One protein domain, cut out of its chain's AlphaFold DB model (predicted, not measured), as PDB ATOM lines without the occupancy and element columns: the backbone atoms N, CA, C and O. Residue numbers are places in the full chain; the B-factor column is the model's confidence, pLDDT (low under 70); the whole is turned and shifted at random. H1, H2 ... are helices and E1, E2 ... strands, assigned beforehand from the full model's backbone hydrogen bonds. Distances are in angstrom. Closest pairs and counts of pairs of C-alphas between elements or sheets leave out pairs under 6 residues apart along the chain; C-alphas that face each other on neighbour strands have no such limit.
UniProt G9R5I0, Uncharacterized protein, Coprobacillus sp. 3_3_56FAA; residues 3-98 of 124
ATOM      1  N   TYR A   3     373.090 332.936 884.294       96.62
ATOM      2  CA  TYR A   3     373.844 333.447 883.149       96.62
ATOM      3  C   TYR A   3     372.989 333.523 881.883       96.62
ATOM      4  O   TYR A   3     371.981 332.828 881.757       96.62
ATOM      5  N   GLU A   4     373.421 334.353 880.941       96.62
ATOM      6  CA  GLU A   4     372.875 334.442 879.588       96.62
ATOM      7  C   GLU A   4     374.016 334.526 878.567       96.62
ATOM      8  O   GLU A   4     375.027 335.184 878.809       96.62
ATOM      9  N   ILE A   5     373.866 333.855 877.425       96.19
ATOM     10  CA  ILE A   5     374.809 333.941 876.303       96.19
ATOM     11  C   ILE A   5     374.156 334.796 875.220       96.19
ATOM     12  O   ILE A   5     373.018 334.542 874.823       96.19
ATOM     13  N   LYS A   6     374.861 335.830 874.767       95.50
ATOM     14  CA  LYS A   6     374.401 336.786 873.755       95.50
ATOM     15  C   LYS A   6     375.381 336.855 872.596       95.50
ATOM     16  O   LYS A   6     376.576 336.650 872.775       95.50
ATOM     17  N   GLY A   7     374.873 337.239 871.430       92.19
ATOM     18  CA  GLY A   7     375.650 337.281 870.194       92.19
ATOM     19  C   GLY A   7     375.590 335.962 869.430       92.19
ATOM     20  O   GLY A   7     375.059 334.971 869.922       92.19
ATOM     21  N   ASP A   8     376.089 336.002 868.199       89.62
ATOM     22  CA  ASP A   8     376.106 334.861 867.282       89.62
ATOM     23  C   ASP A   8     377.555 334.376 867.127       89.62
ATOM     24  O   ASP A   8     378.093 333.752 868.033       89.62
ATOM     25  N   ASN A   9     378.254 334.791 866.069       90.38
ATOM     26  CA  ASN A   9     379.631 334.354 865.804       90.38
ATOM     27  C   ASN A   9     380.701 334.918 866.753       90.38
ATOM     28  O   ASN A   9     381.811 334.399 866.776       90.38
ATOM     29  N   LEU A  10     380.417 335.993 867.489       92.00
ATOM     30  CA  LEU A  10     381.309 336.569 868.507       92.00
ATOM     31  C   LEU A  10     380.517 336.743 869.805       92.00
ATOM     32  O   LEU A  10     380.065 337.850 870.112       92.00
ATOM     33  N   PRO A  11     380.253 335.636 870.511       94.62
ATOM     34  CA  PRO A  11     379.354 335.643 871.644       94.62
ATOM     35  C   PRO A  11     380.034 336.156 872.918       94.62
ATOM     36  O   PRO A  11     381.258 336.134 873.082       94.62
ATOM     37  N   VAL A  12     379.187 336.572 873.851       96.00
ATOM     38  CA  VAL A  12     379.525 336.981 875.211       96.00
ATOM     39  C   VAL A  12     378.623 336.240 876.189       96.00
ATOM     40  O   VAL A  12     377.426 336.095 875.943       96.00
ATOM     41  N   VAL A  13     379.180 335.783 877.305       96.88
ATOM     42  CA  VAL A  13     378.401 335.284 878.439       96.88
ATOM     43  C   VAL A  13     378.336 336.357 879.514       96.88
ATOM     44  O   VAL A  13     379.361 336.907 879.907       96.88
ATOM     45  N   ILE A  14     377.129 336.662 879.979       97.75
ATOM     46  CA  ILE A  14     376.868 337.587 881.078       97.75
ATOM     47  C   ILE A  14     376.442 336.750 882.276       97.75
ATOM     48  O   ILE A  14     375.467 336.002 882.210       97.75
ATOM     49  N   CYS A  15     377.187 336.866 883.366       97.75
ATOM     50  CA  CYS A  15     376.939 336.171 884.618       97.75
ATOM     51  C   CYS A  15     376.392 337.162 885.645       97.75
ATOM     52  O   CYS A  15     377.001 338.202 885.887       97.75
ATOM     53  N   HIS A  16     375.272 336.811 886.272       98.06
ATOM     54  CA  HIS A  16     374.695 337.543 887.394       98.06
ATOM     55  C   HIS A  16     375.090 336.858 888.693       98.06
ATOM     56  O   HIS A  16     374.812 335.665 888.878       98.06
ATOM     57  N   LEU A  17     375.746 337.628 889.554       97.69
ATOM     58  CA  LEU A  17     376.288 337.175 890.817       97.69
ATOM     59  C   LEU A  17     375.524 337.805 891.971       97.69
ATOM     60  O   LEU A  17     375.269 339.009 891.972       97.69
ATOM     61  N   GLU A  18     375.209 336.981 892.961       97.94
ATOM     62  CA  GLU A  18     374.774 337.452 894.274       97.94
ATOM     63  C   GLU A  18     375.986 337.877 895.112       97.94
ATOM     64  O   GLU A  18     377.111 337.405 894.901       97.94
ATOM     65  N   LYS A  19     375.767 338.745 896.102       97.31
ATOM     66  CA  LYS A  19     376.805 339.132 897.066       97.31
ATOM     67  C   LYS A  19     377.564 337.916 897.619       97.31
ATOM     68  O   LYS A  19     376.992 337.039 898.263       97.31
ATOM     69  N   GLY A  20     378.886 337.922 897.456       94.62
ATOM     70  CA  GLY A  20     379.788 336.865 897.918       94.62
ATOM     71  C   GLY A  20     380.044 335.753 896.897       94.62
ATOM     72  O   GLY A  20     381.012 335.004 897.066       94.62
ATOM     73  N   GLU A  21     379.265 335.659 895.814       96.06
ATOM     74  CA  GLU A  21     379.609 334.785 894.694       96.06
ATOM     75  C   GLU A  21     380.884 335.286 893.999       96.06
ATOM     76  O   GLU A  21     381.284 336.454 894.080       96.06
ATOM     77  N   SER A  22     381.579 334.367 893.331       94.75
ATOM     78  CA  SER A  22     382.765 334.718 892.559       94.75
ATOM     79  C   SER A  22     382.979 333.825 891.350       94.75
ATOM     80  O   SER A  22     382.585 332.656 891.322       94.75
ATOM     81  N   MET A  23     383.639 334.422 890.366       94.38
ATOM     82  CA  MET A  23     384.013 333.810 889.102       94.38
ATOM     83  C   MET A  23     385.525 333.811 888.953       94.38
ATOM     84  O   MET A  23     386.218 334.710 889.430       94.38
ATOM     85  N   ILE A  24     386.027 332.808 888.255       91.94
ATOM     86  CA  ILE A  24     387.411 332.697 887.824       91.94
ATOM     87  C   ILE A  24     387.476 332.735 886.302       91.94
ATOM     88  O   ILE A  24     386.579 332.253 885.618       91.94
ATOM     89  N   THR A  25     388.555 333.294 885.778       90.00
ATOM     90  CA  THR A  25     388.836 333.351 884.342       90.00
ATOM     91  C   THR A  25     390.340 333.331 884.132       90.00
ATOM     92  O   THR A  25     391.106 333.801 884.984       90.00
ATOM     93  N   ASP A  26     390.759 332.853 882.967       80.19
ATOM     94  CA  ASP A  26     392.106 333.122 882.482       80.19
ATOM     95  C   ASP A  26     392.220 334.602 882.093       80.19
ATOM     96  O   ASP A  26     391.234 335.274 881.757       80.19
ATOM     97  N   SER A  27     393.432 335.146 882.192       65.38
ATOM     98  CA  SER A  27     393.700 336.547 881.876       65.38
ATOM     99  C   SER A  27     393.336 336.851 880.416       65.38
ATOM    100  O   SER A  27     394.010 336.371 879.506       65.38
ATOM    101  N   GLY A  28     392.303 337.670 880.194       77.25
ATOM    102  CA  GLY A  28     391.981 338.229 878.873       77.25
ATOM    103  C   GLY A  28     390.547 338.036 878.378       77.25
ATOM    104  O   GLY A  28     390.186 338.686 877.406       77.25
ATOM    105  N   ALA A  29     389.725 337.207 879.032       86.44
ATOM    106  CA  ALA A  29     388.338 336.988 878.602       86.44
ATOM    107  C   ALA A  29     387.330 338.008 879.164       86.44
ATOM    108  O   ALA A  29     386.241 338.163 878.615       86.44
ATOM    109  N   MET A  30     387.657 338.692 880.267       93.38
ATOM    110  CA  MET A  30     386.759 339.677 880.882       93.38
ATOM    111  C   MET A  30     386.552 340.872 879.943       93.38
ATOM    112  O   MET A  30     387.523 341.483 879.497       93.38
ATOM    113  N   SER A  31     385.288 341.191 879.655       94.75
ATOM    114  CA  SER A  31     384.896 342.265 878.739       94.75
ATOM    115  C   SER A  31     384.406 343.508 879.486       94.75
ATOM    116  O   SER A  31     384.954 344.593 879.301       94.75
ATOM    117  N   TRP A  32     383.416 343.356 880.371       96.56
ATOM    118  CA  TRP A  32     382.941 344.421 881.260       96.56
ATOM    119  C   TRP A  32     382.349 343.843 882.550       96.56
ATOM    120  O   TRP A  32     382.050 342.652 882.630       96.56
ATOM    121  N   MET A  33     382.171 344.688 883.565       97.56
ATOM    122  CA  MET A  33     381.580 344.313 884.850       97.56
ATOM    123  C   MET A  33     380.952 345.522 885.545       97.56
ATOM    124  O   MET A  33     381.327 346.661 885.255       97.56
ATOM    125  N   ASP A  34     380.032 345.274 886.474       98.38
ATOM    126  CA  ASP A  34     379.505 346.319 887.352       98.38
ATOM    127  C   ASP A  34     380.572 346.818 888.348       98.38
ATOM    128  O   ASP A  34     381.464 346.056 888.732       98.38
ATOM    129  N   PRO A  35     380.473 348.066 888.855       97.94
ATOM    130  CA  PRO A  35     381.435 348.621 889.815       97.94
ATOM    131  C   PRO A  35     381.541 347.863 891.146       97.94
ATOM    132  O   PRO A  35     382.515 348.036 891.871       97.94
ATOM    133  N   VAL A  36     380.539 347.042 891.480       98.00
ATOM    134  CA  VAL A  36     380.499 346.225 892.707       98.00
ATOM    135  C   VAL A  36     381.382 344.974 892.625       98.00
ATOM    136  O   VAL A  36     381.516 344.242 893.610       98.00
ATOM    137  N   MET A  37     381.971 344.718 891.454       97.50
ATOM    138  CA  MET A  37     382.866 343.597 891.204       97.50
ATOM    139  C   MET A  37     384.310 343.969 891.552       97.50
ATOM    140  O   MET A  37     384.894 344.878 890.962       97.50
ATOM    141  N   GLU A  38     384.920 343.229 892.477       95.56
ATOM    142  CA  GLU A  38     386.340 343.360 892.820       95.56
ATOM    143  C   GLU A  38     387.174 342.245 892.191       95.56
ATOM    144  O   GLU A  38     386.763 341.087 892.178       95.56
ATOM    145  N   MET A  39     388.368 342.585 891.699       91.75
ATOM    146  CA  MET A  39     389.290 341.640 891.069       91.75
ATOM    147  C   MET A  39     390.495 341.355 891.965       91.75
ATOM    148  O   MET A  39     391.200 342.270 892.387       91.75
ATOM    149  N   GLU A  40     390.799 340.075 892.139       87.81
ATOM    150  CA  GLU A  40     392.037 339.586 892.730       87.81
ATOM    151  C   GLU A  40     392.794 338.742 891.701       87.81
ATOM    152  O   GLU A  40     392.302 337.725 891.203       87.81
ATOM    153  N   THR A  41     394.022 339.142 891.375       79.00
ATOM    154  CA  THR A  41     394.904 338.328 890.537       79.00
ATOM    155  C   THR A  41     395.751 337.440 891.427       79.00
ATOM    156  O   THR A  41     396.645 337.909 892.132       79.00
ATOM    157  N   THR A  42     395.517 336.133 891.354       68.06
ATOM    158  CA  THR A  42     396.427 335.174 891.973       68.06
ATOM    159  C   THR A  42     397.536 334.865 890.975       68.06
ATOM    160  O   THR A  42     397.436 333.944 890.164       68.06
ATOM    161  N   SER A  43     398.623 335.636 891.030       59.00
ATOM    162  CA  SER A  43     399.904 335.145 890.527       59.00
ATOM    163  C   SER A  43     400.377 334.086 891.521       59.00
ATOM    164  O   SER A  43     400.335 334.300 892.731       59.00
ATOM    165  N   GLY A  44     400.727 332.891 891.045       52.78
ATOM    166  CA  GLY A  44     401.180 331.806 891.914       52.78
ATOM    167  C   GLY A  44     402.251 332.312 892.883       52.78
ATOM    168  O   GLY A  44     403.364 332.619 892.467       52.78
ATOM    169  N   GLY A  45     401.894 332.449 894.162       46.62
ATOM    170  CA  GLY A  45     402.772 333.047 895.161       46.62
ATOM    171  C   GLY A  45     404.125 332.340 895.213       46.62
ATOM    172  O   GLY A  45     404.202 331.116 895.082       46.62
ATOM    173  N   PHE A  46     405.182 333.116 895.456       44.78
ATOM    174  CA  PHE A  46     406.590 332.695 895.472       44.78
ATOM    175  C   PHE A  46     406.863 331.382 896.243       44.78
ATOM    176  O   PHE A  46     407.748 330.623 895.861       44.78
ATOM    177  N   GLY A  47     406.084 331.063 897.289       48.03
ATOM    178  CA  GLY A  47     406.231 329.832 898.084       48.03
ATOM    179  C   GLY A  47     405.487 328.590 897.563       48.03
ATOM    180  O   GLY A  47     405.914 327.471 897.832       48.03
ATOM    181  N   LYS A  48     404.402 328.749 896.789       48.56
ATOM    182  CA  LYS A  48     403.687 327.637 896.113       48.56
ATOM    183  C   LYS A  48     404.153 327.436 894.666       48.56
ATOM    184  O   LYS A  48     403.876 326.400 894.064       48.56
ATOM    185  N   ALA A  49     404.894 328.405 894.129       49.47
ATOM    186  CA  ALA A  49     405.514 328.354 892.813       49.47
ATOM    187  C   ALA A  49     406.527 327.207 892.683       49.47
ATOM    188  O   ALA A  49     406.596 326.593 891.627       49.47
ATOM    189  N   PHE A  50     407.245 326.839 893.750       47.47
ATOM    190  CA  PHE A  50     408.283 325.803 893.667       47.47
ATOM    191  C   PHE A  50     407.724 324.404 893.341       47.47
ATOM    192  O   PHE A  50     408.347 323.652 892.602       47.47
ATOM    193  N   GLY A  51     406.515 324.072 893.818       50.81
ATOM    194  CA  GLY A  51     405.844 322.805 893.489       50.81
ATOM    195  C   GLY A  51     405.196 322.784 892.098       50.81
ATOM    196  O   GLY A  51     405.143 321.737 891.464       50.81
ATOM    197  N   ARG A  52     404.744 323.941 891.593       51.78
ATOM    198  CA  ARG A  52     404.114 324.084 890.262       51.78
ATOM    199  C   ARG A  52     405.104 324.414 889.140       51.78
ATOM    200  O   ARG A  52     404.794 324.198 887.973       51.78
ATOM    201  N   MET A  53     406.317 324.864 889.461       46.78
ATOM    202  CA  MET A  53     407.393 325.046 888.480       46.78
ATOM    203  C   MET A  53     407.748 323.716 887.795       46.78
ATOM    204  O   MET A  53     408.071 323.703 886.612       46.78
ATOM    205  N   PHE A  54     407.573 322.588 888.497       46.66
ATOM    206  CA  PHE A  54     407.720 321.245 887.931       46.66
ATOM    207  C   PHE A  54     406.615 320.857 886.930       46.66
ATOM    208  O   PHE A  54     406.854 319.980 886.105       46.66
ATOM    209  N   SER A  55     405.441 321.511 886.946       52.72
ATOM    210  CA  SER A  55     404.377 321.305 885.943       52.72
ATOM    211  C   SER A  55     404.467 322.243 884.733       52.72
ATOM    212  O   SER A  55     403.695 322.087 883.795       52.72
ATOM    213  N   GLY A  56     405.394 323.210 884.728       47.25
ATOM    214  CA  GLY A  56     405.709 324.041 883.557       47.25
ATOM    215  C   GLY A  56     404.677 325.104 883.154       47.25
ATOM    216  O   GLY A  56     404.988 325.925 882.295       47.25
ATOM    217  N   GLU A  57     403.490 325.157 883.765       52.09
ATOM    218  CA  GLU A  57     402.467 326.152 883.423       52.09
ATOM    219  C   GLU A  57     402.161 327.116 884.571       52.09
ATOM    220  O   GLU A  57     401.617 326.749 885.616       52.09
ATOM    221  N   THR A  58     402.448 328.399 884.344       51.09
ATOM    222  CA  THR A  58     401.888 329.488 885.144       51.09
ATOM    223  C   THR A  58     400.428 329.675 884.730       51.09
ATOM    224  O   THR A  58     400.138 330.251 883.678       51.09
ATOM    225  N   MET A  59     399.491 329.159 885.526       58.25
ATOM    226  CA  MET A  59     398.085 329.553 885.424       58.25
ATOM    227  C   MET A  59     397.921 330.905 886.122       58.25
ATOM    228  O   MET A  59     397.912 330.985 887.351       58.25
ATOM    229  N   PHE A  60     397.863 331.976 885.329       63.03
ATOM    230  CA  PHE A  60     397.417 333.284 885.797       63.03
ATOM    231  C   PHE A  60     395.893 333.261 885.846       63.03
ATOM    232  O   PHE A  60     395.237 333.387 884.816       63.03
ATOM    233  N   GLN A  61     395.348 333.065 887.043       76.56
ATOM    234  CA  GLN A  61     393.910 333.060 887.260       76.56
ATOM    235  C   GLN A  61     393.489 334.396 887.873       76.56
ATOM    236  O   GLN A  61     393.940 334.762 888.964       76.56
ATOM    237  N   ASN A  62     392.607 335.109 887.176       88.31
ATOM    238  CA  ASN A  62     391.901 336.247 887.747       88.31
ATOM    239  C   ASN A  62     390.641 335.741 888.439       88.31
ATOM    240  O   ASN A  62     389.911 334.912 887.891       88.31
ATOM    241  N   ARG A  63     390.386 336.258 889.638       91.62
ATOM    242  CA  ARG A  63     389.176 335.992 890.401       91.62
ATOM    243  C   ARG A  63     388.400 337.285 890.582       91.62
ATOM    244  O   ARG A  63     388.981 338.299 890.950       91.62
ATOM    245  N   TYR A  64     387.105 337.237 890.318       94.44
ATOM    246  CA  TYR A  64     386.195 338.364 890.453       94.44
ATOM    247  C   TYR A  64     385.150 338.050 891.518       94.44
ATOM    248  O   TYR A  64     384.497 337.009 891.439       94.44
ATOM    249  N   HIS A  65     384.997 338.939 892.495       95.38
ATOM    250  CA  HIS A  65     384.121 338.787 893.654       95.38
ATOM    251  C   HIS A  65     383.059 339.880 893.689       95.38
ATOM    252  O   HIS A  65     383.381 341.064 893.608       95.38
ATOM    253  N   ALA A  66     381.804 339.479 893.873       97.31
ATOM    254  CA  ALA A  66     380.680 340.396 893.996       97.31
ATOM    255  C   ALA A  66     380.561 340.918 895.441       97.31
ATOM    256  O   ALA A  66     380.319 340.141 896.370       97.31
ATOM    257  N   LYS A  67     380.739 342.228 895.666       98.00
ATOM    258  CA  LYS A  67     380.503 342.849 896.992       98.00
ATOM    259  C   LYS A  67     379.031 343.055 897.310       98.00
ATOM    260  O   LYS A  67     378.649 343.072 898.482       98.00
ATOM    261  N   GLU A  68     378.242 343.192 896.261       98.06
ATOM    262  CA  GLU A  68     376.791 343.302 896.224       98.06
ATOM    263  C   GLU A  68     376.312 342.554 894.979       98.06
ATOM    264  O   GLU A  68     377.137 342.093 894.187       98.06
ATOM    265  N   ASP A  69     375.001 342.429 894.803       98.12
ATOM    266  CA  ASP A  69     374.449 341.809 893.602       98.12
ATOM    267  C   ASP A  69     374.849 342.623 892.361       98.12
ATOM    268  O   ASP A  69     374.714 343.847 892.334       98.12
ATOM    269  N   GLY A  70     375.347 341.944 891.329       97.81
ATOM    270  CA  GLY A  70     375.868 342.599 890.132       97.81
ATOM    271  C   GLY A  70     376.139 341.626 888.994       97.81
ATOM    272  O   GLY A  70     375.787 340.445 889.058       97.81
ATOM    273  N   MET A  71     376.759 342.123 887.927       98.12
ATOM    274  CA  MET A  71     377.098 341.315 886.758       98.12
ATOM    275  C   MET A  71     378.544 341.474 886.289       98.12
ATOM    276  O   MET A  71     379.207 342.492 886.498       98.12
ATOM    277  N   ILE A  72     379.014 340.433 885.610       97.81
ATOM    278  CA  ILE A  72     380.285 340.394 884.893       97.81
ATOM    279  C   ILE A  72     380.090 339.665 883.567       97.81
ATOM    280  O   ILE A  72     379.354 338.681 883.495       97.81
ATOM    281  N   ALA A  73     380.749 340.147 882.520       97.25
ATOM    282  CA  ALA A  73     380.665 339.589 881.185       97.25
ATOM    283  C   ALA A  73     382.030 339.126 880.674       97.25
ATOM    284  O   ALA A  73     383.032 339.838 880.790       97.25
ATOM    285  N   PHE A  74     382.043 337.950 880.049       96.00
ATOM    286  CA  PHE A  74     383.222 337.355 879.428       96.00
ATOM    287  C   PHE A  74     382.960 337.103 877.947       96.00
ATOM    288  O   PHE A  74     381.935 336.524 877.585       96.00
ATOM    289  N   ALA A  75     383.877 337.531 877.085       93.69
ATOM    290  CA  ALA A  75     383.743 337.421 875.638       93.69
ATOM    291  C   ALA A  75     384.888 336.599 875.049       93.69
ATOM    292  O   ALA A  75     386.034 336.697 875.491       93.69
ATOM    293  N   SER A  76     384.578 335.803 874.028       85.12
ATOM    294  CA  SER A  76     385.613 335.115 873.259       85.12
ATOM    295  C   SER A  76     386.377 336.114 872.389       85.12
ATOM    296  O   SER A  76     385.781 336.924 871.680       85.12
ATOM    297  N   SER A  77     387.706 336.007 872.377       83.12
ATOM    298  CA  SER A  77     388.568 336.754 871.448       83.12
ATOM    299  C   SER A  77     388.566 336.175 870.027       83.12
ATOM    300  O   SER A  77     389.172 336.753 869.126       83.12
ATOM    301  N   PHE A  78     387.912 335.026 869.820       84.50
ATOM    302  CA  PHE A  78     387.851 334.318 868.543       84.50
ATOM    303  C   PHE A  78     386.405 334.015 868.137       84.50
ATOM    304  O   PHE A  78     385.578 333.739 869.013       84.50
ATOM    305  N   PRO A  79     386.099 334.003 866.828       89.75
ATOM    306  CA  PRO A  79     384.798 333.564 866.352       89.75
ATOM    307  C   PRO A  79     384.469 332.131 866.782       89.75
ATOM    308  O   PRO A  79     385.328 331.252 866.690       89.75
ATOM    309  N   GLY A  80     383.235 331.888 867.219       91.06
ATOM    310  CA  GLY A  80     382.782 330.574 867.676       91.06
ATOM    311  C   GLY A  80     381.504 330.640 868.510       91.06
ATOM    312  O   GLY A  80     380.801 331.645 868.481       91.06
ATOM    313  N   SER A  81     381.224 329.572 869.261       92.62
ATOM    314  CA  SER A  81     380.151 329.517 870.260       92.62
ATOM    315  C   SER A  81     380.725 329.462 871.680       92.62
ATOM    316  O   SER A  81     381.866 329.046 871.890       92.62
ATOM    317  N   ILE A  82     379.932 329.897 872.662       93.88
ATOM    318  CA  ILE A  82     380.199 329.645 874.083       93.88
ATOM    319  C   ILE A  82     379.301 328.495 874.514       93.88
ATOM    320  O   ILE A  82     378.087 328.566 874.342       93.88
ATOM    321  N   GLU A  83     379.898 327.471 875.116       93.00
ATOM    322  CA  GLU A  83     379.183 326.323 875.665       93.00
ATOM    323  C   GLU A  83     379.317 326.318 877.187       93.00
ATOM    324  O   GLU A  83     380.424 326.367 877.729       93.00
ATOM    325  N   ALA A  84     378.185 326.257 877.888       93.12
ATOM    326  CA  ALA A  84     378.168 326.099 879.334       93.12
ATOM    327  C   ALA A  84     378.225 324.609 879.686       93.12
ATOM    328  O   ALA A  84     377.399 323.825 879.220       93.12
ATOM    329  N   VAL A  85     379.185 324.229 880.527       93.06
ATOM    330  CA  VAL A  85     379.362 322.842 880.967       93.06
ATOM    331  C   VAL A  85     379.299 322.782 882.484       93.06
ATOM    332  O   VAL A  85     380.007 323.513 883.177       93.06
ATOM    333  N   GLU A  86     378.446 321.904 883.002       91.94
ATOM    334  CA  GLU A  86     378.358 321.638 884.433       91.94
ATOM    335  C   GLU A  86     379.439 320.637 884.847       91.94
ATOM    336  O   GLU A  86     379.515 319.530 884.312       91.94
ATOM    337  N   ILE A  87     380.271 321.027 885.813       91.12
ATOM    338  CA  ILE A  87     381.346 320.190 886.349       91.12
ATOM    339  C   ILE A  87     380.926 319.644 887.705       91.12
ATOM    340  O   ILE A  87     380.491 320.387 888.587       91.12
ATOM    341  N   ASN A  88     381.093 318.340 887.887       91.12
ATOM    342  CA  ASN A  88     380.869 317.662 889.157       91.12
ATOM    343  C   ASN A  88     381.875 316.505 889.315       91.12
ATOM    344  O   ASN A  88     382.534 316.146 888.340       91.12
ATOM    345  N   PRO A  89     381.995 315.884 890.503       88.44
ATOM    346  CA  PRO A  89     382.976 314.817 890.739       88.44
ATOM    347  C   PRO A  89     382.855 313.580 889.830       88.44
ATOM    348  O   PRO A  89     383.777 312.776 889.779       88.44
ATOM    349  N   ASN A  90     381.732 313.402 889.127       92.75
ATOM    350  CA  ASN A  90     381.519 312.310 888.173       92.75
ATOM    351  C   ASN A  90     381.609 312.776 886.708       92.75
ATOM    352  O   ASN A  90     381.410 311.972 885.796       92.75
ATOM    353  N   HIS A  91     381.858 314.065 886.472       88.19
ATOM    354  CA  HIS A  91     381.893 314.684 885.154       88.19
ATOM    355  C   HIS A  91     383.030 315.707 885.076       88.19
ATOM    356  O   HIS A  91     382.834 316.917 885.193       88.19
ATOM    357  N   GLU A  92     384.237 315.184 884.888       89.81
ATOM    358  CA  GLU A  92     385.423 315.973 884.577       89.81
ATOM    359  C   GLU A  92     385.579 316.106 883.059       89.81
ATOM    360  O   GLU A  92     385.249 315.190 882.300       89.81
ATOM    361  N   ILE A  93     386.122 317.236 882.608       90.31
ATOM    362  CA  ILE A  93     386.407 317.485 881.194       90.31
ATOM    363  C   ILE A  93     387.862 317.903 881.013       90.31
ATOM    364  O   ILE A  93     388.446 318.579 881.858       90.31
ATOM    365  N   ILE A  94     388.437 317.534 879.872       89.81
ATOM    366  CA  ILE A  94     389.738 318.033 879.430       89.81
ATOM    367  C   ILE A  94     389.477 318.998 878.283       89.81
ATOM    368  O   ILE A  94     388.940 318.607 877.247       89.81
ATOM    369  N   VAL A  95     389.880 320.252 878.462       87.06
ATOM    370  CA  VAL A  95     389.762 321.301 877.445       87.06
ATOM    371  C   VAL A  95     391.137 321.831 877.068       87.06
ATOM    372  O   VAL A  95     392.100 321.723 877.829       87.06
ATOM    373  N   GLN A  96     391.244 322.416 875.876       86.62
ATOM    374  CA  GLN A  96     392.418 323.215 875.548       86.62
ATOM    375  C   GLN A  96     392.430 324.458 876.437       86.62
ATOM    376  O   GLN A  96     391.388 325.071 876.654       86.62
ATOM    377  N   LYS A  97     393.614 324.864 876.907       79.88
ATOM    378  CA  LYS A  97     393.776 326.050 877.760       79.88
ATOM    379  C   LYS A  97     393.093 327.291 877.175       79.88
ATOM    380  O   LYS A  97     392.362 327.980 877.867       79.88
ATOM    381  N   SER A  98     393.267 327.527 875.874       81.56
ATOM    382  CA  SER A  98     392.674 328.666 875.161       81.56
ATOM    383  C   SER A  98     391.151 328.608 875.002       81.56
ATOM    384  O   SER A  98     390.567 329.583 874.544       81.56
TER     385      SER A  98
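AT A GLANCE: This is residues 3 to 98 of the 124 residues of an uncharacterized protein of Coprobacillus sp. 3_3_56FAA (UniProt G9R5I0). Two small antiparallel sheets stand partly face to face as a sandwich, their strands crossed; from one of them the strands E5 and E6 run on to a loop with the short helix H1 at its far tip, well away from both sheets. After E7, residues 76 to 98 form a long stretch with no named element, and its residues 86 to 92 stick out. The printed part has 96 residues, with seven named strands and one named helix in the order E1 E2 E3 E4 E5 H1 E6 E7; the sheets have the orders E1 E2 E7 E4 and E3 E6 E5. The class is mostly strand, with 44 of the 96 residues in named elements, under half. The whole is only just loose, close to compact, with a radius of gyration of the C-alphas of 15.1 A and spans of 40 by 31 by 29 A.

IN THESE COORDINATES: E1, residues 3 to 6, begins at C-alpha 3 (373.844, 333.447, 883.149). E2, residues 12 to 17, is 15.9 A long. E3 is residues 22 to 26 and E4 residues 30 to 33. E5, residues 37 to 42, is 16.0 A long. H1, residues 49 to 55, begins at C-alpha 49 (405.514, 328.354, 892.813). E6, residues 61 to 66, is 16.6 A long. E7, residues 70 to 75, is 17.3 A long and ends at C-alpha 75 (383.743, 337.421, 875.638).

HOW THE PARTS SIT: E1 and E2 form a hairpin, with N 4 and O 14 at 2.9 A. E2 and E7 are antiparallel at 158 degrees, with N 15 and O 72 at 2.8 A. E7 and E4 are antiparallel, with N 73 and O 32 at 2.8 A. In the other sheet, E3 and E6 are antiparallel, with N 23 and O 64 at 2.9 A. E6 and E5 are antiparallel, with N 40 and O 63 at 2.8 A. The sheets form a sandwich, two sheets face to face, their strands at 41 degrees. The closest C-alphas of E2 and E6, those of Leu 17 and Ala 66, are 6.3 A apart. H1 is not on either sheet; 1 of its 3 O i to N i+4 pairs and 2 of its 4 O i to N i+3 pairs are within hydrogen-bond range.

THE WHOLE: The two C-alphas farthest apart, those of Asp 8 and Gly 47, are 43.4 A apart. The printed part has no cut. No link between named elements is long. The mean pLDDT of the printed part is 84.1; residue 27 and residues 42 to 60 are under 70.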